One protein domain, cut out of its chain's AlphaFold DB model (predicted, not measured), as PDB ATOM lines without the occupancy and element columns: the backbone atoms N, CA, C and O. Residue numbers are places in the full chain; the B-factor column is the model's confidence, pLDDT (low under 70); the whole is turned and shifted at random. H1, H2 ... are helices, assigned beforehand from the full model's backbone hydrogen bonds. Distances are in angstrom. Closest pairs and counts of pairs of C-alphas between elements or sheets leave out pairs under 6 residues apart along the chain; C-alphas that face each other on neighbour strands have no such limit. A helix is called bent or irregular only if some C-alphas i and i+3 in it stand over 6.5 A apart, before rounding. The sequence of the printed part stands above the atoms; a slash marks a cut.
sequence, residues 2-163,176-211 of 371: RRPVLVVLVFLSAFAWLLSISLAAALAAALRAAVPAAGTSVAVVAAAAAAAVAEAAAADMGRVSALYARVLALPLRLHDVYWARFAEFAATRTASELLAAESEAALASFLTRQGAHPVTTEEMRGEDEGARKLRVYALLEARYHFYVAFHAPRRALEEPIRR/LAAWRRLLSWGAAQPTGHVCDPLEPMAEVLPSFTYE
ATOM      1  N   ARG A   2     -64.030 -17.814  63.941       75.75
ATOM      2  CA  ARG A   2     -62.863 -17.578  63.041       75.75
ATOM      3  C   ARG A   2     -61.923 -18.774  62.767       75.75
ATOM      4  O   ARG A   2     -61.324 -18.816  61.700       75.75
ATOM      5  N   ARG A   3     -61.798 -19.748  63.682       81.75
ATOM      6  CA  ARG A   3     -60.895 -20.914  63.522       81.75
ATOM      7  C   ARG A   3     -61.157 -21.792  62.272       81.75
ATOM      8  O   ARG A   3     -60.182 -22.054  61.575       81.75
ATOM      9  N   PRO A   4     -62.396 -22.210  61.924       89.50
ATOM     10  CA  PRO A   4     -62.627 -23.053  60.740       89.50
ATOM     11  C   PRO A   4     -62.240 -22.382  59.413       89.50
ATOM     12  O   PRO A   4     -61.709 -23.050  58.534       89.50
ATOM     13  N   VAL A   5     -62.432 -21.064  59.277       90.75
ATOM     14  CA  VAL A   5     -62.078 -20.327  58.046       90.75
ATOM     15  C   VAL A   5     -60.574 -20.396  57.771       90.75
ATOM     16  O   VAL A   5     -60.162 -20.588  56.631       90.75
ATOM     17  N   LEU A   6     -59.748 -20.292  58.817       92.19
ATOM     18  CA  LEU A   6     -58.292 -20.335  58.683       92.19
ATOM     19  C   LEU A   6     -57.804 -21.736  58.276       92.19
ATOM     20  O   LEU A   6     -56.931 -21.845  57.419       92.19
ATOM     21  N   VAL A   7     -58.425 -22.799  58.801       92.75
ATOM     22  CA  VAL A   7     -58.147 -24.185  58.378       92.75
ATOM     23  C   VAL A   7     -58.486 -24.383  56.897       92.75
ATOM     24  O   VAL A   7     -57.647 -24.872  56.147       92.75
ATOM     25  N   VAL A   8     -59.669 -23.944  56.449       93.44
ATOM     26  CA  VAL A   8     -60.082 -24.067  55.036       93.44
ATOM     27  C   VAL A   8     -59.133 -23.308  54.101       93.44
ATOM     28  O   VAL A   8     -58.751 -23.849  53.067       93.44
ATOM     29  N   LEU A   9     -58.693 -22.099  54.464       92.44
ATOM     30  CA  LEU A   9     -57.736 -21.335  53.652       92.44
ATOM     31  C   LEU A   9     -56.365 -22.024  53.546       92.44
ATOM     32  O   LEU A   9     -55.802 -22.078  52.452       92.44
ATOM     33  N   VAL A  10     -55.853 -22.600  54.641       93.88
ATOM     34  CA  VAL A  10     -54.601 -23.375  54.619       93.88
ATOM     35  C   VAL A  10     -54.746 -24.604  53.716       93.88
ATOM     36  O   VAL A  10     -53.915 -24.798  52.827       93.88
ATOM     37  N   PHE A  11     -55.831 -25.372  53.850       94.94
ATOM     38  CA  PHE A  11     -56.102 -26.529  52.988       94.94
ATOM     39  C   PHE A  11     -56.222 -26.150  51.506       94.94
ATOM     40  O   PHE A  11     -55.614 -26.811  50.666       94.94
ATOM     41  N   LEU A  12     -56.933 -25.068  51.171       93.00
ATOM     42  CA  LEU A  12     -57.040 -24.591  49.789       93.00
ATOM     43  C   LEU A  12     -55.688 -24.120  49.231       93.00
ATOM     44  O   LEU A  12     -55.384 -24.419  48.077       93.00
ATOM     45  N   SER A  13     -54.850 -23.451  50.032       90.94
ATOM     46  CA  SER A  13     -53.500 -23.063  49.592       90.94
ATOM     47  C   SER A  13     -52.589 -24.270  49.345       90.94
ATOM     48  O   SER A  13     -51.898 -24.314  48.327       90.94
ATOM     49  N   ALA A  14     -52.639 -25.283  50.217       91.25
ATOM     50  CA  ALA A  14     -51.864 -26.510  50.062       91.25
ATOM     51  C   ALA A  14     -52.345 -27.321  48.848       91.25
ATOM     52  O   ALA A  14     -51.535 -27.801  48.060       91.25
ATOM     53  N   PHE A  15     -53.661 -27.413  48.645       91.12
ATOM     54  CA  PHE A  15     -54.257 -28.102  47.502       91.12
ATOM     55  C   PHE A  15     -53.937 -27.412  46.167       91.12
ATOM     56  O   PHE A  15     -53.569 -28.085  45.206       91.12
ATOM     57  N   ALA A  16     -53.993 -26.077  46.110       87.31
ATOM     58  CA  ALA A  16     -53.586 -25.316  44.927       87.31
ATOM     59  C   ALA A  16     -52.086 -25.486  44.611       87.31
ATOM     60  O   ALA A  16     -51.710 -25.610  43.444       87.31
ATOM     61  N   TRP A  17     -51.233 -25.543  45.639       87.94
ATOM     62  CA  TRP A  17     -49.801 -25.803  45.484       87.94
ATOM     63  C   TRP A  17     -49.528 -27.222  44.956       87.94
ATOM     64  O   TRP A  17     -48.793 -27.378  43.981       87.94
ATOM     65  N   LEU A  18     -50.192 -28.241  45.512       81.19
ATOM     66  CA  LEU A  18     -50.106 -29.626  45.032       81.19
ATOM     67  C   LEU A  18     -50.605 -29.771  43.585       81.19
ATOM     68  O   LEU A  18     -49.915 -30.376  42.767       81.19
ATOM     69  N   LEU A  19     -51.744 -29.160  43.235       80.50
ATOM     70  CA  LEU A  19     -52.244 -29.125  41.854       80.50
ATOM     71  C   LEU A  19     -51.243 -28.475  40.893       80.50
ATOM     72  O   LEU A  19     -51.043 -28.986  39.792       80.50
ATOM     73  N   SER A  20     -50.592 -27.384  41.306       74.50
ATOM     74  CA  SER A  20     -49.551 -26.723  40.511       74.50
ATOM     75  C   SER A  20     -48.356 -27.649  40.252       74.50
ATOM     76  O   SER A  20     -47.887 -27.742  39.117       74.50
ATOM     77  N   ILE A  21     -47.911 -28.405  41.263       76.75
ATOM     78  CA  ILE A  21     -46.823 -29.388  41.127       76.75
ATOM     79  C   ILE A  21     -47.232 -30.542  40.208       76.75
ATOM     80  O   ILE A  21     -46.493 -30.872  39.280       76.75
ATOM     81  N   SER A  22     -48.408 -31.143  40.414       76.38
ATOM     82  CA  SER A  22     -48.896 -32.239  39.566       76.38
ATOM     83  C   SER A  22     -49.085 -31.799  38.112       76.38
ATOM     84  O   SER A  22     -48.698 -32.531  37.199       76.38
ATOM     85  N   LEU A  23     -49.607 -30.589  37.882       74.31
ATOM     86  CA  LEU A  23     -49.745 -30.016  36.544       74.31
ATOM     87  C   LEU A  23     -48.376 -29.743  35.907       74.31
ATOM     88  O   LEU A  23     -48.178 -30.088  34.744       74.31
ATOM     89  N   ALA A  24     -47.417 -29.184  36.652       71.25
ATOM     90  CA  ALA A  24     -46.057 -28.953  36.166       71.25
ATOM     91  C   ALA A  24     -45.324 -30.265  35.835       71.25
ATOM     92  O   ALA A  24     -44.647 -30.343  34.810       71.25
ATOM     93  N   ALA A  25     -45.500 -31.314  36.643       74.06
ATOM     94  CA  ALA A  25     -44.925 -32.635  36.401       74.06
ATOM     95  C   ALA A  25     -45.542 -33.321  35.167       74.06
ATOM     96  O   ALA A  25     -44.807 -33.841  34.322       74.06
ATOM     97  N   ALA A  26     -46.872 -33.274  35.025       73.94
ATOM     98  CA  ALA A  26     -47.580 -33.798  33.856       73.94
ATOM     99  C   ALA A  26     -47.211 -33.029  32.576       73.94
ATOM    100  O   ALA A  26     -46.937 -33.644  31.544       73.94
ATOM    101  N   LEU A  27     -47.115 -31.697  32.658       71.62
ATOM    102  CA  LEU A  27     -46.625 -30.853  31.573       71.62
ATOM    103  C   LEU A  27     -45.184 -31.235  31.214       71.62
ATOM    104  O   LEU A  27     -44.909 -31.516  30.054       71.62
ATOM    105  N   ALA A  28     -44.270 -31.335  32.180       68.50
ATOM    106  CA  ALA A  28     -42.885 -31.731  31.925       68.50
ATOM    107  C   ALA A  28     -42.783 -33.129  31.287       68.50
ATOM    108  O   ALA A  28     -41.978 -33.323  30.377       68.50
ATOM    109  N   ALA A  29     -43.608 -34.098  31.697       74.88
ATOM    110  CA  ALA A  29     -43.674 -35.416  31.063       74.88
ATOM    111  C   ALA A  29     -44.163 -35.336  29.603       74.88
ATOM    112  O   ALA A  29     -43.500 -35.862  28.707       74.88
ATOM    113  N   ALA A  30     -45.256 -34.611  29.350       72.94
ATOM    114  CA  ALA A  30     -45.777 -34.387  28.003       72.94
ATOM    115  C   ALA A  30     -44.765 -33.649  27.106       72.94
ATOM    116  O   ALA A  30     -44.594 -34.008  25.943       72.94
ATOM    117  N   LEU A  31     -44.042 -32.666  27.647       66.25
ATOM    118  CA  LEU A  31     -43.010 -31.928  26.919       66.25
ATOM    119  C   LEU A  31     -41.778 -32.805  26.642       66.25
ATOM    120  O   LEU A  31     -41.282 -32.770  25.521       66.25
ATOM    121  N   ARG A  32     -41.329 -33.657  27.580       69.44
ATOM    122  CA  ARG A  32     -40.254 -34.639  27.317       69.44
ATOM    123  C   ARG A  32     -40.623 -35.612  26.189       69.44
ATOM    124  O   ARG A  32     -39.762 -35.919  25.373       69.44
ATOM    125  N   ALA A  33     -41.885 -36.038  26.099       74.25
ATOM    126  CA  ALA A  33     -42.374 -36.858  24.986       74.25
ATOM    127  C   ALA A  33     -42.524 -36.065  23.668       74.25
ATOM    128  O   ALA A  33     -42.246 -36.586  22.589       74.25
ATOM    129  N   ALA A  34     -42.934 -34.793  23.738       66.00
ATOM    130  CA  ALA A  34     -43.160 -33.950  22.563       66.00
ATOM    131  C   ALA A  34     -41.870 -33.392  21.934       66.00
ATOM    132  O   ALA A  34     -41.826 -33.222  20.716       66.00
ATOM    133  N   VAL A  35     -40.822 -33.119  22.719       66.88
ATOM    134  CA  VAL A  35     -39.527 -32.581  22.247       66.88
ATOM    135  C   VAL A  35     -38.914 -33.393  21.089       66.88
ATOM    136  O   VAL A  35     -38.655 -32.786  20.047       66.88
ATOM    137  N   PRO A  36     -38.725 -34.730  21.179       65.81
ATOM    138  CA  PRO A  36     -38.186 -35.511  20.061       65.81
ATOM    139  C   PRO A  36     -39.143 -35.578  18.858       65.81
ATOM    140  O   PRO A  36     -38.694 -35.674  17.717       65.81
ATOM    141  N   ALA A  37     -40.458 -35.480  19.078       64.44
ATOM    142  CA  ALA A  37     -41.460 -35.549  18.012       64.44
ATOM    143  C   ALA A  37     -41.640 -34.227  17.236       64.44
ATOM    144  O   ALA A  37     -41.918 -34.252  16.035       64.44
ATOM    145  N   ALA A  38     -41.489 -33.075  17.902       56.97
ATOM    146  CA  ALA A  38     -41.806 -31.747  17.362       56.97
ATOM    147  C   ALA A  38     -40.592 -30.968  16.799       56.97
ATOM    148  O   ALA A  38     -40.745 -29.826  16.343       56.97
ATOM    149  N   GLY A  39     -39.403 -31.580  16.787       62.78
ATOM    150  CA  GLY A  39     -38.217 -31.096  16.073       62.78
ATOM    151  C   GLY A  39     -37.661 -29.757  16.554       62.78
ATOM    152  O   GLY A  39     -37.880 -29.324  17.677       62.78
ATOM    153  N   THR A  40     -36.964 -29.030  15.678       61.62
ATOM    154  CA  THR A  40     -36.350 -27.729  16.021       61.62
ATOM    155  C   THR A  40     -37.352 -26.562  15.961       61.62
ATOM    156  O   THR A  40     -37.000 -25.453  15.551       61.62
ATOM    157  N   SER A  41     -38.626 -26.811  16.269       65.94
ATOM    158  CA  SER A  41     -39.695 -25.811  16.182       65.94
ATOM    159  C   SER A  41     -39.681 -24.852  17.379       65.94
ATOM    160  O   SER A  41     -39.206 -25.184  18.462       65.94
ATOM    161  N   VAL A  42     -40.251 -23.651  17.214       64.19
ATOM    162  CA  VAL A  42     -40.374 -22.662  18.310       64.19
ATOM    163  C   VAL A  42     -41.138 -23.246  19.508       64.19
ATOM    164  O   VAL A  42     -40.829 -22.914  20.650       64.19
ATOM    165  N   ALA A  43     -42.074 -24.170  19.255       67.62
ATOM    166  CA  ALA A  43     -42.794 -24.908  20.288       67.62
ATOM    167  C   ALA A  43     -41.863 -25.772  21.154       67.62
ATOM    168  O   ALA A  43     -42.024 -25.774  22.368       67.62
ATOM    169  N   VAL A  44     -40.854 -26.436  20.576       69.94
ATOM    170  CA  VAL A  44     -39.858 -27.215  21.339       69.94
ATOM    171  C   VAL A  44     -38.962 -26.322  22.192       69.94
ATOM    172  O   VAL A  44     -38.622 -26.685  23.314       69.94
ATOM    173  N   VAL A  45     -38.640 -25.114  21.726       70.50
ATOM    174  CA  VAL A  45     -37.874 -24.153  22.536       70.50
ATOM    175  C   VAL A  45     -38.711 -23.615  23.704       70.50
ATOM    176  O   VAL A  45     -38.223 -23.539  24.829       70.50
ATOM    177  N   ALA A  46     -39.984 -23.287  23.460       72.75
ATOM    178  CA  ALA A  46     -40.918 -22.876  24.510       72.75
ATOM    179  C   ALA A  46     -41.187 -24.012  25.516       72.75
ATOM    180  O   ALA A  46     -41.213 -23.770  26.720       72.75
ATOM    181  N   ALA A  47     -41.309 -25.250  25.029       74.38
ATOM    182  CA  ALA A  47     -41.415 -26.462  25.833       74.38
ATOM    183  C   ALA A  47     -40.191 -26.652  26.733       74.38
ATOM    184  O   ALA A  47     -40.335 -26.845  27.937       74.38
ATOM    185  N   ALA A  48     -38.986 -26.544  26.173       73.31
ATOM    186  CA  ALA A  48     -37.757 -26.657  26.942       73.31
ATOM    187  C   ALA A  48     -37.663 -25.549  28.005       73.31
ATOM    188  O   ALA A  48     -37.392 -25.840  29.165       73.31
ATOM    189  N   ALA A  49     -37.986 -24.297  27.665       74.81
ATOM    190  CA  ALA A  49     -38.027 -23.207  28.641       74.81
ATOM    191  C   ALA A  49     -39.044 -23.460  29.776       74.81
ATOM    192  O   ALA A  49     -38.722 -23.241  30.942       74.81
ATOM    193  N   ALA A  50     -40.242 -23.967  29.464       75.94
ATOM    194  CA  ALA A  50     -41.246 -24.327  30.468       75.94
ATOM    195  C   ALA A  50     -40.797 -25.506  31.352       75.94
ATOM    196  O   ALA A  50     -40.979 -25.469  32.568       75.94
ATOM    197  N   ALA A  51     -40.150 -26.517  30.767       73.31
ATOM    198  CA  ALA A  51     -39.563 -27.626  31.513       73.31
ATOM    199  C   ALA A  51     -38.403 -27.161  32.416       73.31
ATOM    200  O   ALA A  51     -38.307 -27.625  33.546       73.31
ATOM    201  N   ALA A  52     -37.587 -26.190  31.987       72.12
ATOM    202  CA  ALA A  52     -36.549 -25.586  32.827       72.12
ATOM    203  C   ALA A  52     -37.144 -24.908  34.071       72.12
ATOM    204  O   ALA A  52     -36.620 -25.065  35.169       72.12
ATOM    205  N   VAL A  53     -38.263 -24.189  33.912       74.19
ATOM    206  CA  VAL A  53     -38.995 -23.571  35.030       74.19
ATOM    207  C   VAL A  53     -39.573 -24.636  35.972       74.19
ATOM    208  O   VAL A  53     -39.503 -24.468  37.187       74.19
ATOM    209  N   ALA A  54     -40.088 -25.747  35.436       72.81
ATOM    210  CA  ALA A  54     -40.608 -26.853  36.241       72.81
ATOM    211  C   ALA A  54     -39.507 -27.594  37.032       72.81
ATOM    212  O   ALA A  54     -39.681 -27.839  38.222       72.81
ATOM    213  N   GLU A  55     -38.362 -27.908  36.415       74.00
ATOM    214  CA  GLU A  55     -37.232 -28.562  37.105       74.00
ATOM    215  C   GLU A  55     -36.567 -27.609  38.120       74.00
ATOM    216  O   GLU A  55     -36.188 -28.038  39.208       74.00
ATOM    217  N   ALA A  56     -36.511 -26.299  37.834       69.44
ATOM    218  CA  ALA A  56     -36.062 -25.291  38.799       69.44
ATOM    219  C   ALA A  56     -36.989 -25.205  40.026       69.44
ATOM    220  O   ALA A  56     -36.505 -25.045  41.146       69.44
ATOM    221  N   ALA A  57     -38.306 -25.363  39.840       71.94
ATOM    222  CA  ALA A  57     -39.265 -25.474  40.942       71.94
ATOM    223  C   ALA A  57     -39.133 -26.799  41.721       71.94
ATOM    224  O   ALA A  57     -39.434 -26.836  42.912       71.94
ATOM    225  N   ALA A  58     -38.637 -27.863  41.079       75.56
ATOM    226  CA  ALA A  58     -38.271 -29.133  41.714       75.56
ATOM    227  C   ALA A  58     -36.857 -29.136  42.341       75.56
ATOM    228  O   ALA A  58     -36.420 -30.165  42.849       75.56
ATOM    229  N   ALA A  59     -36.151 -27.997  42.311       81.00
ATOM    230  CA  ALA A  59     -34.798 -27.783  42.832       81.00
ATOM    231  C   ALA A  59     -33.661 -28.627  42.203       81.00
ATOM    232  O   ALA A  59     -32.530 -28.565  42.685       81.00
ATOM    233  N   ASP A  60     -33.898 -29.343  41.097       87.81
ATOM    234  CA  ASP A  60     -32.847 -30.094  40.390       87.81
ATOM    235  C   ASP A  60     -32.103 -29.191  39.387       87.81
ATOM    236  O   ASP A  60     -32.405 -29.120  38.190       87.81
ATOM    237  N   MET A  61     -31.106 -28.466  39.898       90.12
ATOM    238  CA  MET A  61     -30.289 -27.538  39.106       90.12
ATOM    239  C   MET A  61     -29.428 -28.250  38.049       90.12
ATOM    240  O   MET A  61     -29.151 -27.659  37.003       90.12
ATOM    241  N   GLY A  62     -29.071 -29.521  38.276       90.00
ATOM    242  CA  GLY A  62     -28.348 -30.359  37.313       90.00
ATOM    243  C   GLY A  62     -29.192 -30.706  36.085       90.00
ATOM    244  O   GLY A  62     -28.708 -30.692  34.952       90.00
ATOM    245  N   ARG A  63     -30.500 -30.927  36.258       88.19
ATOM    246  CA  ARG A  63     -31.423 -31.065  35.118       88.19
ATOM    247  C   ARG A  63     -31.624 -29.761  34.367       88.19
ATOM    248  O   ARG A  63     -31.732 -29.791  33.140       88.19
ATOM    249  N   VAL A  64     -31.660 -28.627  35.069       91.00
ATOM    250  CA  VAL A  64     -31.764 -27.303  34.435       91.00
ATOM    251  C   VAL A  64     -30.521 -27.016  33.584       91.00
ATOM    252  O   VAL A  64     -30.670 -26.626  32.423       91.00
ATOM    253  N   SER A  65     -29.310 -27.276  34.092       92.69
ATOM    254  CA  SER A  65     -28.067 -27.123  33.319       92.69
ATOM    255  C   SER A  65     -28.029 -28.068  32.109       92.69
ATOM    256  O   SER A  65     -27.801 -27.602  30.988       92.69
ATOM    257  N   ALA A  66     -28.385 -29.346  32.280       89.50
ATOM    258  CA  ALA A  66     -28.515 -30.316  31.186       89.50
ATOM    259  C   ALA A  66     -29.602 -29.940  30.155       89.50
ATOM    260  O   ALA A  66     -29.517 -30.281  28.973       89.50
ATOM    261  N   LEU A  67     -30.657 -29.230  30.556       89.12
ATOM    262  CA  LEU A  67     -31.665 -28.736  29.619       89.12
ATOM    263  C   LEU A  67     -31.139 -27.549  28.805       89.12
ATOM    264  O   LEU A  67     -31.279 -27.556  27.580       89.12
ATOM    265  N   TYR A  68     -30.488 -26.562  29.430       92.06
ATOM    266  CA  TYR A  68     -29.813 -25.492  28.682       92.06
ATOM    267  C   TYR A  68     -28.759 -26.062  27.725       92.06
ATOM    268  O   TYR A  68     -28.681 -25.638  26.571       92.06
ATOM    269  N   ALA A  69     -28.018 -27.081  28.169       91.12
ATOM    270  CA  ALA A  69     -27.053 -27.805  27.357       91.12
ATOM    271  C   ALA A  69     -27.670 -28.412  26.081       91.12
ATOM    272  O   ALA A  69     -27.011 -28.379  25.041       91.12
ATOM    273  N   ARG A  70     -28.915 -28.904  26.130       89.06
ATOM    274  CA  ARG A  70     -29.681 -29.358  24.950       89.06
ATOM    275  C   ARG A  70     -30.142 -28.210  24.074       89.06
ATOM    276  O   ARG A  70     -29.911 -28.221  22.870       89.06
ATOM    277  N   VAL A  71     -30.780 -27.206  24.672       88.56
ATOM    278  CA  VAL A  71     -31.361 -26.062  23.949       88.56
ATOM    279  C   VAL A  71     -30.295 -25.322  23.134       88.56
ATOM    280  O   VAL A  71     -30.554 -24.955  21.989       88.56
ATOM    281  N   LEU A  72     -29.090 -25.162  23.687       91.69
ATOM    282  CA  LEU A  72     -27.951 -24.511  23.030       91.69
ATOM    283  C   LEU A  72     -27.263 -25.369  21.949       91.69
ATOM    284  O   LEU A  72     -26.468 -24.831  21.183       91.69
ATOM    285  N   ALA A  73     -27.562 -26.670  21.865       90.06
ATOM    286  CA  ALA A  73     -27.090 -27.541  20.786       90.06
ATOM    287  C   ALA A  73     -28.011 -27.515  19.548       90.06
ATOM    288  O   ALA A  73     -27.600 -27.908  18.453       90.06
ATOM    289  N   LEU A  74     -29.256 -27.040  19.684       87.00
ATOM    290  CA  LEU A  74     -30.237 -26.974  18.595       87.00
ATOM    291  C   LEU A  74     -29.995 -25.762  17.666       87.00
ATOM    292  O   LEU A  74     -29.563 -24.712  18.132       87.00
ATOM    293  N   PRO A  75     -30.342 -25.828  16.363       87.25
ATOM    294  CA  PRO A  75     -30.206 -24.717  15.408       87.25
ATOM    295  C   PRO A  75     -31.232 -23.588  15.645       87.25
ATOM    296  O   PRO A  75     -32.136 -23.353  14.841       87.25
ATOM    297  N   LEU A  76     -31.112 -22.866  16.759       86.94
ATOM    298  CA  LEU A  76     -32.038 -21.798  17.141       86.94
ATOM    299  C   LEU A  76     -31.697 -20.449  16.488       86.94
ATOM    300  O   LEU A  76     -30.532 -20.098  16.291       86.94
ATOM    301  N   ARG A  77     -32.715 -19.617  16.230       86.94
ATOM    302  CA  ARG A  77     -32.501 -18.206  15.849       86.94
ATOM    303  C   ARG A  77     -32.080 -17.317  17.026       86.94
ATOM    304  O   ARG A  77     -31.357 -16.359  16.809       86.94
ATOM    305  N   LEU A  78     -32.495 -17.649  18.251       88.94
ATOM    306  CA  LEU A  78     -32.289 -16.839  19.462       88.94
ATOM    307  C   LEU A  78     -31.174 -17.385  20.377       88.94
ATOM    308  O   LEU A  78     -31.279 -17.279  21.596       88.94
ATOM    309  N   HIS A  79     -30.129 -17.990  19.800       89.25
ATOM    310  CA  HIS A  79     -28.995 -18.577  20.536       89.25
ATOM    311  C   HIS A  79     -28.449 -17.646  21.630       89.25
ATOM    312  O   HIS A  79     -28.359 -18.058  22.784       89.25
ATOM    313  N   ASP A  80     -28.178 -16.383  21.293       93.56
ATOM    314  CA  ASP A  80     -27.585 -15.407  22.214       93.56
ATOM    315  C   ASP A  80     -28.484 -15.103  23.428       93.56
ATOM    316  O   ASP A  80     -27.987 -14.866  24.526       93.56
ATOM    317  N   VAL A  81     -29.812 -15.183  23.267       93.69
ATOM    318  CA  VAL A  81     -30.782 -14.977  24.361       93.69
ATOM    319  C   VAL A  81     -30.784 -16.163  25.328       93.69
ATOM    320  O   VAL A  81     -30.862 -15.966  26.540       93.69
ATOM    321  N   TYR A  82     -30.683 -17.392  24.814       91.56
ATOM    322  CA  TYR A  82     -30.556 -18.583  25.664       91.56
ATOM    323  C   TYR A  82     -29.186 -18.650  26.336       91.56
ATOM    324  O   TYR A  82     -29.115 -19.033  27.502       91.56
ATOM    325  N   TRP A  83     -28.125 -18.216  25.650       96.31
ATOM    326  CA  TRP A  83     -26.786 -18.126  26.223       96.31
ATOM    327  C   TRP A  83     -26.711 -17.099  27.355       96.31
ATOM    328  O   TRP A  83     -26.231 -17.436  28.430       96.31
ATOM    329  N   ALA A  84     -27.254 -15.889  27.171       96.62
ATOM    330  CA  ALA A  84     -27.280 -14.869  28.221       96.62
ATOM    331  C   ALA A  84     -27.989 -15.367  29.496       96.62
ATOM    332  O   ALA A  84     -27.431 -15.284  30.587       96.62
ATOM    333  N   ARG A  85     -29.170 -15.986  29.349       94.69
ATOM    334  CA  ARG A  85     -29.912 -16.592  30.472       94.69
ATOM    335  C   ARG A  85     -29.155 -17.743  31.135       94.69
ATOM    336  O   ARG A  85     -29.205 -17.894  32.352       94.69
ATOM    337  N   PHE A  86     -28.450 -18.555  30.348       95.69
ATOM    338  CA  PHE A  86     -27.608 -19.620  30.883       95.69
ATOM    339  C   PHE A  86     -26.383 -19.073  31.629       95.69
ATOM    340  O   PHE A  86     -26.025 -19.612  32.672       95.69
ATOM    341  N   ALA A  87     -25.774 -17.986  31.153       96.44
ATOM    342  CA  ALA A  87     -24.662 -17.322  31.826       96.44
ATOM    343  C   ALA A  87     -25.094 -16.685  33.160       96.44
ATOM    344  O   ALA A  87     -24.411 -16.857  34.169       96.44
ATOM    345  N   GLU A  88     -26.261 -16.029  33.197       96.31
ATOM    346  CA  GLU A  88     -26.893 -15.536  34.432       96.31
ATOM    347  C   GLU A  88     -27.165 -16.679  35.423       96.31
ATOM    348  O   GLU A  88     -26.817 -16.585  36.601       96.31
ATOM    349  N   PHE A  89     -27.727 -17.794  34.943       94.88
ATOM    350  CA  PHE A  89     -27.919 -19.004  35.742       94.88
ATOM    351  C   PHE A  89     -26.579 -19.517  36.296       94.88
ATOM    352  O   PHE A  89     -26.425 -19.623  37.514       94.88
ATOM    353  N   ALA A  90     -25.582 -19.737  35.436       95.94
ATOM    354  CA  ALA A  90     -24.259 -20.242  35.799       95.94
ATOM    355  C   ALA A  90     -23.496 -19.341  36.780       95.94
ATOM    356  O   ALA A  90     -22.774 -19.843  37.645       95.94
ATOM    357  N   ALA A  91     -23.703 -18.023  36.733       95.69
ATOM    358  CA  ALA A  91     -23.150 -17.106  37.726       95.69
ATOM    359  C   ALA A  91     -23.612 -17.456  39.156       95.69
ATOM    360  O   ALA A  91     -22.805 -17.377  40.084       95.69
ATOM    361  N   THR A  92     -24.850 -17.936  39.333       96.06
ATOM    362  CA  THR A  92     -25.433 -18.275  40.650       96.06
ATOM    363  C   THR A  92     -25.170 -19.700  41.151       96.06
ATOM    364  O   THR A  92     -25.428 -19.968  42.320       96.06
ATOM    365  N   ARG A  93     -24.688 -20.611  40.295       95.69
ATOM    366  CA  ARG A  93     -24.582 -22.057  40.588       95.69
ATOM    367  C   ARG A  93     -23.164 -22.518  40.920       95.69
ATOM    368  O   ARG A  93     -22.196 -21.806  40.630       95.69
ATOM    369  N   THR A  94     -23.028 -23.698  41.512       96.06
ATOM    370  CA  THR A  94     -21.731 -24.372  41.685       96.06
ATOM    371  C   THR A  94     -21.268 -25.009  40.365       96.06
ATOM    372  O   THR A  94     -22.050 -25.191  39.430       96.06
ATOM    373  N   ALA A  95     -19.984 -25.350  40.252       95.00
ATOM    374  CA  ALA A  95     -19.466 -26.098  39.110       95.00
ATOM    375  C   ALA A  95     -20.072 -27.508  39.048       95.00
ATOM    376  O   ALA A  95     -20.368 -27.988  37.958       95.00
ATOM    377  N   SER A  96     -20.301 -28.145  40.203       94.00
ATOM    378  CA  SER A  96     -20.966 -29.455  40.305       94.00
ATOM    379  C   SER A  96     -22.419 -29.465  39.806       94.00
ATOM    380  O   SER A  96     -22.810 -30.427  39.151       94.00
ATOM    381  N   GLU A  97     -23.196 -28.403  40.041       94.88
ATOM    382  CA  GLU A  97     -24.556 -28.247  39.491       94.88
ATOM    383  C   GLU A  97     -24.552 -27.980  37.974       94.88
ATOM    384  O   GLU A  97     -25.491 -28.342  37.260       94.88
ATOM    385  N   LEU A  98     -23.509 -27.319  37.462       95.19
ATOM    386  CA  LEU A  98     -23.395 -26.978  36.042       95.19
ATOM    387  C   LEU A  98     -22.886 -28.137  35.187       95.19
ATOM    388  O   LEU A  98     -23.318 -28.269  34.041       95.19
ATOM    389  N   LEU A  99     -21.954 -28.933  35.714       94.94
ATOM    390  CA  LEU A  99     -21.343 -30.046  34.998       94.94
ATOM    391  C   LEU A  99     -20.763 -31.083  35.975       94.94
ATOM    392  O   LEU A  99     -19.978 -30.755  36.869       94.94
ATOM    393  N   ALA A 100     -21.103 -32.356  35.779       92.81
ATOM    394  CA  ALA A 100     -20.475 -33.455  36.509       92.81
ATOM    395  C   ALA A 100     -18.982 -33.568  36.139       92.81
ATOM    396  O   ALA A 100     -18.586 -33.283  35.010       92.81
ATOM    397  N   ALA A 101     -18.135 -33.995  37.079       90.62
ATOM    398  CA  ALA A 101     -16.685 -34.064  36.854       90.62
ATOM    399  C   ALA A 101     -16.307 -35.015  35.697       90.62
ATOM    400  O   ALA A 101     -15.443 -34.698  34.883       90.62
ATOM    401  N   GLU A 102     -17.014 -36.138  35.565       89.38
ATOM    402  CA  GLU A 102     -16.847 -37.094  34.461       89.38
ATOM    403  C   GLU A 102     -17.150 -36.454  33.093       89.38
ATOM    404  O   GLU A 102     -16.428 -36.659  32.112       89.38
ATOM    405  N   SER A 103     -18.195 -35.623  33.030       91.94
ATOM    406  CA  SER A 103     -18.627 -34.976  31.793       91.94
ATOM    407  C   SER A 103     -17.801 -33.731  31.432       91.94
ATOM    408  O   SER A 103     -17.738 -33.373  30.254       91.94
ATOM    409  N   GLU A 104     -17.077 -33.139  32.390       92.56
ATOM    410  CA  GLU A 104     -16.066 -32.086  32.176       92.56
ATOM    411  C   GLU A 104     -14.940 -32.582  31.248       92.56
ATOM    412  O   GLU A 104     -14.669 -31.974  30.205       92.56
ATOM    413  N   ALA A 105     -14.345 -33.737  31.563       91.25
ATOM    414  CA  ALA A 105     -13.292 -34.354  30.751       91.25
ATOM    415  C   ALA A 105     -13.813 -34.818  29.378       91.25
ATOM    416  O   ALA A 105     -13.166 -34.597  28.345       91.25
ATOM    417  N   ALA A 106     -15.009 -35.415  29.347       92.75
ATOM    418  CA  ALA A 106     -15.637 -35.847  28.103       92.75
ATOM    419  C   ALA A 106     -15.875 -34.656  27.153       92.75
ATOM    420  O   ALA A 106     -15.473 -34.722  25.984       92.75
ATOM    421  N   LEU A 107     -16.423 -33.544  27.662       93.88
ATOM    422  CA  LEU A 107     -16.641 -32.310  26.902       93.88
ATOM    423  C   LEU A 107     -15.325 -31.691  26.405       93.88
ATOM    424  O   LEU A 107     -15.226 -31.351  25.225       93.88
ATOM    425  N   ALA A 108     -14.300 -31.593  27.255       93.38
ATOM    426  CA  ALA A 108     -12.987 -31.089  26.846       93.38
ATOM    427  C   ALA A 108     -12.387 -31.916  25.689       93.38
ATOM    428  O   ALA A 108     -11.872 -31.355  24.714       93.38
ATOM    429  N   SER A 109     -12.527 -33.248  25.745       92.25
ATOM    430  CA  SER A 109     -12.088 -34.144  24.668       92.25
ATOM    431  C   SER A 109     -12.874 -33.925  23.366       92.25
ATOM    432  O   SER A 109     -12.285 -33.914  22.284       92.25
ATOM    433  N   PHE A 110     -14.191 -33.709  23.457       93.25
ATOM    434  CA  PHE A 110     -15.059 -33.443  22.309       93.25
ATOM    435  C   PHE A 110     -14.688 -32.128  21.625       93.25
ATOM    436  O   PHE A 110     -14.426 -32.124  20.423       93.25
ATOM    437  N   LEU A 111     -14.585 -31.037  22.385       93.94
ATOM    438  CA  LEU A 111     -14.239 -29.721  21.847       93.94
ATOM    439  C   LEU A 111     -12.856 -29.738  21.181       93.94
ATOM    440  O   LEU A 111     -12.698 -29.221  20.075       93.94
ATOM    441  N   THR A 112     -11.893 -30.446  21.779       93.06
ATOM    442  CA  THR A 112     -10.562 -30.660  21.188       93.06
ATOM    443  C   THR A 112     -10.633 -31.423  19.859       93.06
ATOM    444  O   THR A 112     -10.014 -30.991  18.888       93.06
ATOM    445  N   ARG A 113     -11.435 -32.499  19.757       92.88
ATOM    446  CA  ARG A 113     -11.668 -33.216  18.481       92.88
ATOM    447  C   ARG A 113     -12.320 -32.331  17.412       92.88
ATOM    448  O   ARG A 113     -12.023 -32.495  16.234       92.88
ATOM    449  N   GLN A 114     -13.168 -31.384  17.814       91.25
ATOM    450  CA  GLN A 114     -13.794 -30.400  16.922       91.25
ATOM    451  C   GLN A 114     -12.885 -29.196  16.589       91.25
ATOM    452  O   GLN A 114     -13.311 -28.278  15.887       91.25
ATOM    453  N   GLY A 115     -11.646 -29.147  17.101       91.50
ATOM    454  CA  GLY A 115     -10.735 -28.004  16.938       91.50
ATOM    455  C   GLY A 115     -11.153 -26.742  17.710       91.50
ATOM    456  O   GLY A 115     -10.546 -25.681  17.550       91.50
ATOM    457  N   ALA A 116     -12.175 -26.841  18.561       88.94
ATOM    458  CA  ALA A 116     -12.599 -25.792  19.473       88.94
ATOM    459  C   ALA A 116     -11.751 -25.874  20.749       88.94
ATOM    460  O   ALA A 116     -12.160 -26.466  21.739       88.94
ATOM    461  N   HIS A 117     -10.548 -25.297  20.737       82.06
ATOM    462  CA  HIS A 117      -9.716 -25.266  21.941       82.06
ATOM    463  C   HIS A 117     -10.333 -24.331  23.000       82.06
ATOM    464  O   HIS A 117     -10.378 -23.116  22.763       82.06
ATOM    465  N   PRO A 118     -10.795 -24.845  24.160       76.81
ATOM    466  CA  PRO A 118     -11.142 -23.986  25.284       76.81
ATOM    467  C   PRO A 118      -9.874 -23.271  25.760       76.81
ATOM    468  O   PRO A 118      -8.787 -23.850  25.772       76.81
ATOM    469  N   VAL A 119      -9.995 -22.006  26.165       72.81
ATOM    470  CA  VAL A 119      -8.873 -21.269  26.764       72.81
ATOM    471  C   VAL A 119      -8.755 -21.689  28.228       72.81
ATOM    472  O   VAL A 119      -9.143 -20.962  29.137       72.81
ATOM    473  N   THR A 120      -8.242 -22.895  28.456       62.50
ATOM    474  CA  THR A 120      -7.837 -23.353  29.786       62.50
ATOM    475  C   THR A 120      -6.487 -22.724  30.112       62.50
ATOM    476  O   THR A 120      -5.440 -23.228  29.706       62.50
ATOM    477  N   THR A 121      -6.502 -21.595  30.818       61.28
ATOM    478  CA  THR A 121      -5.296 -21.045  31.451       61.28
ATOM    479  C   THR A 121      -4.724 -22.091  32.409       61.28
ATOM    480  O   THR A 121      -5.445 -22.540  33.299       61.28
ATOM    481  N   GLU A 122      -3.451 -22.474  32.252       59.34
ATOM    482  CA  GLU A 122      -2.813 -23.526  33.077       59.34
ATOM    483  C   GLU A 122      -2.843 -23.227  34.588       59.34
ATOM    484  O   GLU A 122      -2.784 -24.140  35.409       59.34
ATOM    485  N   GLU A 123      -3.011 -21.954  34.947       56.56
ATOM    486  CA  GLU A 123      -3.229 -21.443  36.304       56.56
ATOM    487  C   GLU A 123      -4.489 -22.022  36.981       56.56
ATOM    488  O   GLU A 123      -4.576 -22.051  38.205       56.56
ATOM    489  N   MET A 124      -5.452 -22.559  36.222       61.38
ATOM    490  CA  MET A 124      -6.654 -23.211  36.761       61.38
ATOM    491  C   MET A 124      -6.435 -24.686  37.142       61.38
ATOM    492  O   MET A 124      -7.368 -25.480  37.034       61.38
ATOM    493  N   ARG A 125      -5.243 -25.094  37.597       63.22
ATOM    494  CA  ARG A 125      -5.007 -26.464  38.108       63.22
ATOM    495  C   ARG A 125      -5.513 -26.715  39.540       63.22
ATOM    496  O   ARG A 125      -5.432 -27.845  39.999       63.22
ATOM    497  N   GLY A 126      -6.058 -25.707  40.226       70.50
ATOM    498  CA  GLY A 126      -6.653 -25.871  41.557       70.50
ATOM    499  C   GLY A 126      -7.922 -26.736  41.557       70.50
ATOM    500  O   GLY A 126      -8.771 -26.612  40.667       70.50
ATOM    501  N   GLU A 127      -8.065 -27.583  42.575       78.75
ATOM    502  CA  GLU A 127      -9.283 -28.369  42.834       78.75
ATOM    503  C   GLU A 127     -10.409 -27.525  43.457       78.75
ATOM    504  O   GLU A 127     -11.566 -27.940  43.438       78.75
ATOM    505  N   ASP A 128     -10.091 -26.310  43.919       91.12
ATOM    506  CA  ASP A 128     -11.043 -25.336  44.454       91.12
ATOM    507  C   ASP A 128     -12.256 -25.143  43.534       91.12
ATOM    508  O   ASP A 128     -12.127 -24.870  42.335       91.12
ATOM    509  N   GLU A 129     -13.453 -25.169  44.121       91.44
ATOM    510  CA  GLU A 129     -14.719 -25.055  43.386       91.44
ATOM    511  C   GLU A 129     -14.813 -23.752  42.562       91.44
ATOM    512  O   GLU A 129     -15.412 -23.729  41.488       91.44
ATOM    513  N   GLY A 130     -14.153 -22.676  43.009       91.44
ATOM    514  CA  GLY A 130     -14.019 -21.431  42.247       91.44
ATOM    515  C   GLY A 130     -13.175 -21.585  40.973       91.44
ATOM    516  O   GLY A 130     -13.597 -21.145  39.903       91.44
ATOM    517  N   ALA A 131     -12.019 -22.252  41.057       91.31
ATOM    518  CA  ALA A 131     -11.178 -22.541  39.894       91.31
ATOM    519  C   ALA A 131     -11.887 -23.510  38.935       91.31
ATOM    520  O   ALA A 131     -11.916 -23.283  37.721       91.31
ATOM    521  N   ARG A 132     -12.542 -24.540  39.482       92.50
ATOM    522  CA  ARG A 132     -13.344 -25.496  38.713       92.50
ATOM    523  C   ARG A 132     -14.511 -24.831  37.986       92.50
ATOM    524  O   ARG A 132     -14.703 -25.084  36.797       92.50
ATOM    525  N   LYS A 133     -15.243 -23.927  38.641       93.94
ATOM    526  CA  LYS A 133     -16.343 -23.167  38.024       93.94
ATOM    527  C   LYS A 133     -15.881 -22.367  36.808       93.94
ATOM    528  O   LYS A 133     -16.581 -22.351  35.799       93.94
ATOM    529  N   LEU A 134     -14.699 -21.751  36.871       92.94
ATOM    530  CA  LEU A 134     -14.135 -21.011  35.738       92.94
ATOM    531  C   LEU A 134     -13.753 -21.940  34.569       92.94
ATOM    532  O   LEU A 134     -14.068 -21.610  33.424       92.94
ATOM    533  N   ARG A 135     -13.173 -23.124  34.834       92.81
ATOM    534  CA  ARG A 135     -12.914 -24.145  33.794       92.81
ATOM    535  C   ARG A 135     -14.202 -24.626  33.128       92.81
ATOM    536  O   ARG A 135     -14.307 -24.607  31.903       92.81
ATOM    537  N   VAL A 136     -15.190 -25.022  33.935       94.25
ATOM    538  CA  VAL A 136     -16.497 -25.506  33.468       94.25
ATOM    539  C   VAL A 136     -17.198 -24.437  32.628       94.25
ATOM    540  O   VAL A 136     -17.667 -24.733  31.530       94.25
ATOM    541  N   TYR A 137     -17.199 -23.177  33.073       94.62
ATOM    542  CA  TYR A 137     -17.770 -22.069  32.305       94.62
ATOM    543  C   TYR A 137     -17.058 -21.866  30.955       94.62
ATOM    544  O   TYR A 137     -17.726 -21.751  29.928       94.62
ATOM    545  N   ALA A 138     -15.721 -21.903  30.921       94.19
ATOM    546  CA  ALA A 138     -14.949 -21.780  29.681       94.19
ATOM    547  C   ALA A 138     -15.208 -22.938  28.691       94.19
ATOM    548  O   ALA A 138     -15.251 -22.716  27.478       94.19
ATOM    549  N   LEU A 139     -15.427 -24.163  29.185       94.88
ATOM    550  CA  LEU A 139     -15.838 -25.306  28.359       94.88
ATOM    551  C   LEU A 139     -17.247 -25.113  27.779       94.88
ATOM    552  O   LEU A 139     -17.469 -25.358  26.592       94.88
ATOM    553  N   LEU A 140     -18.191 -24.634  28.589       95.19
ATOM    554  CA  LEU A 140     -19.564 -24.361  28.159       95.19
ATOM    555  C   LEU A 140     -19.627 -23.214  27.132       95.19
ATOM    556  O   LEU A 140     -20.368 -23.314  26.154       95.19
ATOM    557  N   GLU A 141     -18.807 -22.172  27.290       95.69
ATOM    558  CA  GLU A 141     -18.674 -21.066  26.330       95.69
ATOM    559  C   GLU A 141     -18.019 -21.519  25.013       95.69
ATOM    560  O   GLU A 141     -18.491 -21.184  23.923       95.69
ATOM    561  N   ALA A 142     -16.980 -22.358  25.081       95.62
ATOM    562  CA  ALA A 142     -16.384 -22.969  23.893       95.62
ATOM    563  C   ALA A 142     -17.389 -23.867  23.140       95.62
ATOM    564  O   ALA A 142     -17.463 -23.806  21.908       95.62
ATOM    565  N   ARG A 143     -18.220 -24.631  23.864       94.50
ATOM    566  CA  ARG A 143     -19.323 -25.433  23.302       94.50
ATOM    567  C   ARG A 143     -20.404 -24.564  22.658       94.50
ATOM    568  O   ARG A 143     -20.844 -24.870  21.550       94.50
ATOM    569  N   TYR A 144     -20.781 -23.454  23.294       94.75
ATOM    570  CA  TYR A 144     -21.692 -22.466  22.710       94.75
ATOM    571  C   TYR A 144     -21.157 -21.924  21.378       94.75
ATOM    572  O   TYR A 144     -21.848 -21.969  20.358       94.75
ATOM    573  N   HIS A 145     -19.901 -21.470  21.352       95.12
ATOM    574  CA  HIS A 145     -19.281 -20.953  20.133       95.12
ATOM    575  C   HIS A 145     -19.135 -22.009  19.031       95.12
ATOM    576  O   HIS A 145     -19.327 -21.675  17.857       95.12
ATOM    577  N   PHE A 146     -18.862 -23.268  19.387       94.38
ATOM    578  CA  PHE A 146     -18.891 -24.387  18.444       94.38
ATOM    579  C   PHE A 146     -20.269 -24.515  17.779       94.38
ATOM    580  O   PHE A 146     -20.346 -24.453  16.551       94.38
ATOM    581  N   TYR A 147     -21.361 -24.592  18.548       93.00
ATOM    582  CA  TYR A 147     -22.710 -24.711  17.976       93.00
ATOM    583  C   TYR A 147     -23.148 -23.476  17.184       93.00
ATOM    584  O   TYR A 147     -23.749 -23.605  16.115       93.00
ATOM    585  N   VAL A 148     -22.777 -22.273  17.628       93.62
ATOM    586  CA  VAL A 148     -23.007 -21.034  16.870       93.62
ATOM    587  C   VAL A 148     -22.340 -21.092  15.492       93.62
ATOM    588  O   VAL A 148     -22.988 -20.747  14.498       93.62
ATOM    589  N   ALA A 149     -21.085 -21.545  15.416       93.81
ATOM    590  CA  ALA A 149     -20.354 -21.692  14.159       93.81
ATOM    591  C   ALA A 149     -20.911 -22.836  13.292       93.81
ATOM    592  O   ALA A 149     -21.159 -22.636  12.103       93.81
ATOM    593  N   PHE A 150     -21.181 -23.996  13.895       91.19
ATOM    594  CA  PHE A 150     -21.748 -25.179  13.244       91.19
ATOM    595  C   PHE A 150     -23.108 -24.883  12.589       91.19
ATOM    596  O   PHE A 150     -23.342 -25.240  11.436       91.19
ATOM    597  N   HIS A 151     -23.978 -24.130  13.271       90.62
ATOM    598  CA  HIS A 151     -25.299 -23.742  12.758       90.62
ATOM    599  C   HIS A 151     -25.286 -22.502  11.846       90.62
ATOM    600  O   HIS A 151     -26.335 -22.117  11.320       90.62
ATOM    601  N   ALA A 152     -24.144 -21.839  11.636       93.50
ATOM    602  CA  ALA A 152     -24.069 -20.628  10.810       93.50
ATOM    603  C   ALA A 152     -24.420 -20.857   9.316       93.50
ATOM    604  O   ALA A 152     -25.207 -20.066   8.787       93.50
ATOM    605  N   PRO A 153     -23.951 -21.926   8.630       93.31
ATOM    606  CA  PRO A 153     -24.320 -22.193   7.236       93.31
ATOM    607  C   PRO A 153     -25.825 -22.429   7.061       93.31
ATOM    608  O   PRO A 153     -26.441 -21.869   6.155       93.31
ATOM    609  N   ARG A 154     -26.442 -23.188   7.981       92.06
ATOM    610  CA  ARG A 154     -27.893 -23.412   8.001       92.06
ATOM    611  C   ARG A 154     -28.657 -22.100   8.173       92.06
ATOM    612  O   ARG A 154     -29.590 -21.841   7.417       92.06
ATOM    613  N   ARG A 155     -28.239 -21.245   9.115       91.44
ATOM    614  CA  ARG A 155     -28.861 -19.927   9.340       91.44
ATOM    615  C   ARG A 155     -28.803 -19.036   8.094       91.44
ATOM    616  O   ARG A 155     -29.809 -18.412   7.773       91.44
ATOM    617  N   ALA A 156     -27.696 -19.037   7.350       94.62
ATOM    618  CA  ALA A 156     -27.578 -18.282   6.099       94.62
ATOM    619  C   ALA A 156     -28.542 -18.771   4.992       94.62
ATOM    620  O   ALA A 156     -29.060 -17.961   4.224       94.62
ATOM    621  N   LEU A 157     -28.823 -20.078   4.924       94.81
ATOM    622  CA  LEU A 157     -29.813 -20.656   4.000       94.81
ATOM    623  C   LEU A 157     -31.262 -20.393   4.441       94.81
ATOM    624  O   LEU A 157     -32.146 -20.219   3.602       94.81
ATOM    625  N   GLU A 158     -31.494 -20.347   5.751       93.81
ATOM    626  CA  GLU A 158     -32.789 -20.080   6.383       93.81
ATOM    627  C   GLU A 158     -33.219 -18.600   6.361       93.81
ATOM    628  O   GLU A 158     -34.398 -18.305   6.571       93.81
ATOM    629  N   GLU A 159     -32.287 -17.673   6.135       95.19
ATOM    630  CA  GLU A 159     -32.531 -16.228   6.165       95.19
ATOM    631  C   GLU A 159     -33.480 -15.697   5.071       95.19
ATOM    632  O   GLU A 159     -34.428 -14.985   5.414       95.19
ATOM    633  N   PRO A 160     -33.335 -16.058   3.778       96.50
ATOM    634  CA  PRO A 160     -34.293 -15.657   2.742       96.50
ATOM    635  C   PRO A 160     -35.699 -16.265   2.901       96.50
ATOM    636  O   PRO A 160     -36.618 -15.827   2.209       96.50
ATOM    637  N   ILE A 161     -35.891 -17.261   3.774       95.56
ATOM    638  CA  ILE A 161     -37.170 -17.956   3.962       95.56
ATOM    639  C   ILE A 161     -38.035 -17.180   4.963       95.56
ATOM    640  O   ILE A 161     -37.828 -17.240   6.182       95.56
ATOM    641  N   ARG A 162     -39.043 -16.468   4.442       94.75
ATOM    642  CA  ARG A 162     -39.961 -15.641   5.240       94.75
ATOM    643  C   ARG A 162     -41.196 -16.425   5.666       94.75
ATOM    644  O   ARG A 162     -41.602 -16.339   6.826       94.75
ATOM    645  N   ARG A 163     -41.789 -17.209   4.761       93.56
ATOM    646  CA  ARG A 163     -42.984 -18.017   5.053       93.56
ATOM    647  C   ARG A 163     -42.589 -19.416   5.523       93.56
ATOM    648  O   ARG A 163     -42.254 -20.274   4.717       93.56
ATOM    649  N   LEU A 176     -38.932 -20.229  -3.024       96.44
ATOM    650  CA  LEU A 176     -38.891 -21.617  -3.506       96.44
ATOM    651  C   LEU A 176     -37.458 -22.075  -3.845       96.44
ATOM    652  O   LEU A 176     -37.064 -23.192  -3.508       96.44
ATOM    653  N   ALA A 177     -36.653 -21.211  -4.469       96.81
ATOM    654  CA  ALA A 177     -35.237 -21.479  -4.716       96.81
ATOM    655  C   ALA A 177     -34.417 -21.570  -3.414       96.81
ATOM    656  O   ALA A 177     -33.495 -22.381  -3.331       96.81
ATOM    657  N   ALA A 178     -34.753 -20.783  -2.387       96.12
ATOM    658  CA  ALA A 178     -34.124 -20.891  -1.071       96.12
ATOM    659  C   ALA A 178     -34.458 -22.213  -0.365       96.12
ATOM    660  O   ALA A 178     -33.540 -22.881   0.107       96.12
ATOM    661  N   TRP A 179     -35.727 -22.637  -0.372       96.06
ATOM    662  CA  TRP A 179     -36.142 -23.943   0.152       96.06
ATOM    663  C   TRP A 179     -35.411 -25.097  -0.529       96.06
ATOM    664  O   TRP A 179     -34.876 -25.962   0.157       96.06
ATOM    665  N   ARG A 180     -35.314 -25.079  -1.866       96.06
ATOM    666  CA  ARG A 180     -34.546 -26.086  -2.617       96.06
ATOM    667  C   ARG A 180     -33.088 -26.139  -2.159       96.06
ATOM    668  O   ARG A 180     -32.604 -27.221  -1.857       96.06
ATOM    669  N   ARG A 181     -32.409 -24.991  -2.026       96.38
ATOM    670  CA  ARG A 181     -31.026 -24.942  -1.509       96.38
ATOM    671  C   ARG A 181     -30.906 -25.486  -0.084       96.38
ATOM    672  O   ARG A 181     -29.942 -26.189   0.194       96.38
ATOM    673  N   LEU A 182     -31.858 -25.179   0.800       93.75
ATOM    674  CA  LEU A 182     -31.865 -25.673   2.181       93.75
ATOM    675  C   LEU A 182     -32.037 -27.202   2.240       93.75
ATOM    676  O   LEU A 182     -31.299 -27.861   2.968       93.75
ATOM    677  N   LEU A 183     -32.956 -27.760   1.447       92.62
ATOM    678  CA  LEU A 183     -33.187 -29.207   1.355       92.62
ATOM    679  C   LEU A 183     -31.997 -29.936   0.710       92.62
ATOM    680  O   LEU A 183     -31.533 -30.936   1.247       92.62
ATOM    681  N   SER A 184     -31.438 -29.409  -0.387       94.06
ATOM    682  CA  SER A 184     -30.238 -29.979  -1.020       94.06
ATOM    683  C   SER A 184     -29.008 -29.910  -0.114       94.06
ATOM    684  O   SER A 184     -28.227 -30.855  -0.088       94.06
ATOM    685  N   TRP A 185     -28.837 -28.826   0.654       92.81
ATOM    686  CA  TRP A 185     -27.799 -28.748   1.688       92.81
ATOM    687  C   TRP A 185     -28.005 -29.826   2.756       92.81
ATOM    688  O   TRP A 185     -27.035 -30.460   3.156       92.81
ATOM    689  N   GLY A 186     -29.254 -30.063   3.161       88.06
ATOM    690  CA  GLY A 186     -29.626 -31.108   4.111       88.06
ATOM    691  C   GLY A 186     -29.296 -32.519   3.654       88.06
ATOM    692  O   GLY A 186     -28.613 -33.239   4.372       88.06
ATOM    693  N   ALA A 187     -29.712 -32.883   2.441       88.25
ATOM    694  CA  ALA A 187     -29.415 -34.186   1.845       88.25
ATOM    695  C   ALA A 187     -27.910 -34.410   1.582       88.25
ATOM    696  O   ALA A 187     -27.471 -35.550   1.476       88.25
ATOM    697  N   ALA A 188     -27.127 -33.331   1.465       89.81
ATOM    698  CA  ALA A 188     -25.678 -33.381   1.278       89.81
ATOM    699  C   ALA A 188     -24.874 -33.322   2.590       89.81
ATOM    700  O   ALA A 188     -23.670 -33.588   2.564       89.81
ATOM    701  N   GLN A 189     -25.486 -32.962   3.727       84.12
ATOM    702  CA  GLN A 189     -24.817 -33.127   5.015       84.12
ATOM    703  C   GLN A 189     -24.675 -34.625   5.302       84.12
ATOM    704  O   GLN A 189     -25.649 -35.363   5.142       84.12
ATOM    705  N   PRO A 190     -23.498 -35.096   5.752       76.38
ATOM    706  CA  PRO A 190     -23.398 -36.456   6.248       76.38
ATOM    707  C   PRO A 190     -24.373 -36.615   7.418       76.38
ATOM    708  O   PRO A 190     -24.407 -35.785   8.324       76.38
ATOM    709  N   THR A 191     -25.113 -37.721   7.441       66.56
ATOM    710  CA  THR A 191     -25.935 -38.129   8.595       66.56
ATOM    711  C   THR A 191     -25.099 -38.466   9.833       66.56
ATOM    712  O   THR A 191     -25.660 -38.811  10.867       66.56
ATOM    713  N   GLY A 192     -23.768 -38.342   9.747       58.28
ATOM    714  CA  GLY A 192     -22.833 -38.445  10.858       58.28
ATOM    715  C   GLY A 192     -23.216 -37.501  11.990       58.28
ATOM    716  O   GLY A 192     -22.945 -36.301  11.946       58.28
ATOM    717  N   HIS A 193     -23.848 -38.076  13.008       65.00
ATOM    718  CA  HIS A 193     -24.255 -37.379  14.212       65.00
ATOM    719  C   HIS A 193     -23.040 -36.717  14.869       65.00
ATOM    720  O   HIS A 193     -21.993 -37.338  15.068       65.00
ATOM    721  N   VAL A 194     -23.187 -35.447  15.248       76.06
ATOM    722  CA  VAL A 194     -22.239 -34.807  16.158       76.06
ATOM    723  C   VAL A 194     -22.513 -35.385  17.543       76.06
ATOM    724  O   VAL A 194     -23.383 -34.889  18.255       76.06
ATOM    725  N   CYS A 195     -21.804 -36.462  17.890       77.19
ATOM    726  CA  CYS A 195     -21.901 -37.111  19.194       77.19
ATOM    727  C   CYS A 195     -21.356 -36.175  20.282       77.19
ATOM    728  O   CYS A 195     -20.157 -36.173  20.578       77.19
ATOM    729  N   ASP A 196     -22.239 -35.353  20.840       82.06
ATOM    730  CA  ASP A 196     -21.951 -34.528  22.003       82.06
ATOM    731  C   ASP A 196     -21.947 -35.416  23.259       82.06
ATOM    732  O   ASP A 196     -22.945 -36.086  23.532       82.06
ATOM    733  N   PRO A 197     -20.853 -35.449  24.037       82.19
ATOM    734  CA  PRO A 197     -20.755 -36.299  25.222       82.19
ATOM    735  C   PRO A 197     -21.749 -35.933  26.329       82.19
ATOM    736  O   PRO A 197     -21.982 -36.758  27.209       82.19
ATOM    737  N   LEU A 198     -22.324 -34.724  26.316       81.75
ATOM    738  CA  LEU A 198     -23.362 -34.335  27.273       81.75
ATOM    739  C   LEU A 198     -24.744 -34.866  26.892       81.75
ATOM    740  O   LEU A 198     -25.640 -34.879  27.727       81.75
ATOM    741  N   GLU A 199     -24.917 -35.312  25.649       75.81
ATOM    742  CA  GLU A 199     -26.187 -35.784  25.106       75.81
ATOM    743  C   GLU A 199     -26.008 -37.115  24.352       75.81
ATOM    744  O   GLU A 199     -26.306 -37.207  23.160       75.81
ATOM    745  N   PRO A 200     -25.551 -38.188  25.035       61.75
ATOM    746  CA  PRO A 200     -25.221 -39.472  24.403       61.75
ATOM    747  C   PRO A 200     -26.423 -40.178  23.755       61.75
ATOM    748  O   PRO A 200     -26.234 -41.078  22.944       61.75
ATOM    749  N   MET A 201     -27.647 -39.783  24.121       52.62
ATOM    750  CA  MET A 201     -28.911 -40.289  23.572       52.62
ATOM    751  C   MET A 201     -29.659 -39.258  22.723       52.62
ATOM    752  O   MET A 201     -30.705 -39.581  22.158       52.62
ATOM    753  N   ALA A 202     -29.135 -38.035  22.577       54.06
ATOM    754  CA  ALA A 202     -29.563 -37.211  21.465       54.06
ATOM    755  C   ALA A 202     -28.887 -37.766  20.212       54.06
ATOM    756  O   ALA A 202     -27.809 -37.330  19.803       54.06
ATOM    757  N   GLU A 203     -29.601 -38.654  19.521       52.81
ATOM    758  CA  GLU A 203     -29.633 -38.531  18.073       52.81
ATOM    759  C   GLU A 203     -30.010 -37.072  17.788       52.81
ATOM    760  O   GLU A 203     -31.183 -36.688  17.806       52.81
ATOM    761  N   VAL A 204     -28.996 -36.226  17.576       52.50
ATOM    762  CA  VAL A 204     -29.160 -34.903  16.980       52.50
ATOM    763  C   VAL A 204     -29.545 -35.198  15.543       52.50
ATOM    764  O   VAL A 204     -28.709 -35.227  14.638       52.50
ATOM    765  N   LEU A 205     -30.813 -35.572  15.382       48.41
ATOM    766  CA  LEU A 205     -31.375 -36.004  14.129       48.41
ATOM    767  C   LEU A 205     -31.122 -34.860  13.151       48.41
ATOM    768  O   LEU A 205     -31.507 -33.720  13.445       48.41
ATOM    769  N   PRO A 206     -30.555 -35.126  11.964       52.06
ATOM    770  CA  PRO A 206     -30.543 -34.163  10.871       52.06
ATOM    771  C   PRO A 206     -31.966 -33.985  10.301       52.06
ATOM    772  O   PRO A 206     -32.157 -33.824   9.101       52.06
ATOM    773  N   SER A 207     -32.995 -34.037  11.157       49.03
ATOM    774  CA  SER A 207     -34.398 -33.978  10.804       49.03
ATOM    775  C   SER A 207     -34.751 -32.565  10.362       49.03
ATOM    776  O   SER A 207     -35.059 -31.650  11.133       49.03
ATOM    777  N   PHE A 208     -34.764 -32.406   9.044       51.50
ATOM    778  CA  PHE A 208     -35.561 -31.402   8.363       51.50
ATOM    779  C   PHE A 208     -37.034 -31.700   8.648       51.50
ATOM    780  O   PHE A 208     -37.741 -32.282   7.831       51.50
ATOM    781  N   THR A 209     -37.534 -31.283   9.816       50.00
ATOM    782  CA  THR A 209     -38.922 -31.543  10.239       50.00
ATOM    783  C   THR A 209     -39.982 -30.843   9.383       50.00
ATOM    784  O   THR A 209     -41.170 -30.965   9.661       50.00
ATOM    785  N   TYR A 210     -39.577 -30.164   8.309       50.84
ATOM    786  CA  TYR A 210     -40.463 -29.722   7.238       50.84
ATOM    787  C   TYR A 210     -41.001 -30.881   6.376       50.84
ATOM    788  O   TYR A 210     -42.077 -30.733   5.801       50.84
ATOM    789  N   GLU A 211     -40.329 -32.039   6.304       41.31
ATOM    790  CA  GLU A 211     -40.772 -33.137   5.422       41.31
ATOM    791  C   GLU A 211     -42.026 -33.881   5.915       41.31
ATOM    792  O   GLU A 211     -42.763 -34.434   5.102       41.31
TER     793      GLU A 211
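Overview. This is residues 2 to 163 and 176 to 211 of the 371 residues of the protein "Hypothetical protein" of Emiliania huxleyi (UniProt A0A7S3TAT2). Helices H2, H3, H4 and H8 run side by side in alternate directions, with H6 packed on H8; long helix H1 packs on H2 with its later part, while residues 2 to 19 stick out from this body as an arm. Beyond the last residue of H8 come the short helix H9 and, after a cut in the printed part, H10, which packs on H9 with residues 178 to 182 and runs the opposite way; a final stretch, residues 189 to 211, has no named element. The printed part has 198 residues with ten named helices, H1 to H10 in chain order, and no named strand; its class is all helix. It is loose, with a radius of gyration of the C-alphas of 20.5 A, and flat, spanning 72 by 52 by 26 A.

Along the chain. H1, residues 2 to 38, begins with C-alpha 2 at (-62.863, -17.578, 63.041) and is 52.3 A long. It has a kink of 28 degrees near residue 32 and is only just irregular: C-alphas 33 and 36 are 6.6 A apart. H2 is residues 42 to 57, 22.8 A; H3 residues 61 to 71; H4 residues 79 to 92, 20.4 A; H5 residues 95 to 98; H6 residues 101 to 113; H7 residues 122 to 125. H8, residues 129 to 150, is 31.0 A long and begins with C-alpha 129 at (-14.719, -25.055, 43.386). H9 is residues 152 to 158, and H10, residues 176 to 188, ends with C-alpha 188 at (-25.678, -33.381, 1.278).

Arrangement. H1, with residues 24 to 38 alone, touches H2 in a hairpin at a steep tilt of 41 degrees, closest at the C-alphas of Ala 28 and Ala 51, 5.3 A. H2 and H3 form a hairpin at a shallow tilt of 8 degrees, closest at C-alphas 52 and 64, 5.3 A. H3 and H4 form another at 16 degrees, closest at C-alphas 68 and 86, 6.6 A. H3 also touches H5, C-alphas 62 and 97 being closest at 4.9 A. H8 is the hub, touching H4, H5, H6 and H7; with H4 it only just does, over 3 pairs of C-alphas within 8 A, the closest being 79 and 148 at 7.4 A. H5 comes closest at C-alphas 95 and 133, 4.4 A, and H7 at 124 and 131, 5.5 A. H6 runs the same way as H8 at 38 degrees, only just a steep tilt, closest at C-alphas 108 and 139, 6.6 A. H9 touches H10, closest at C-alphas 157 and 182, 5.7 A. Every O i to N i+4 pair is within hydrogen-bond range in H2, H3, H8, H9 and H10, against 30 of 33 in H1, 9 of 10 in H4 and 8 of 9 in H6; H5 and H7 are too short for such a pair.

Size, cuts and confidence. The C-alphas of Arg 2 and Ala 188, the two farthest apart, are 73.8 A apart. Residues 164 to 175 are not printed, and C-alphas 163 and 176 are 10.1 A apart across the cut. Of the links printed whole, none is long. The mean pLDDT of the printed part is 83.2, and 36 residues are under 70, among them 34 to 44, 120 to 125 and 200 to 211.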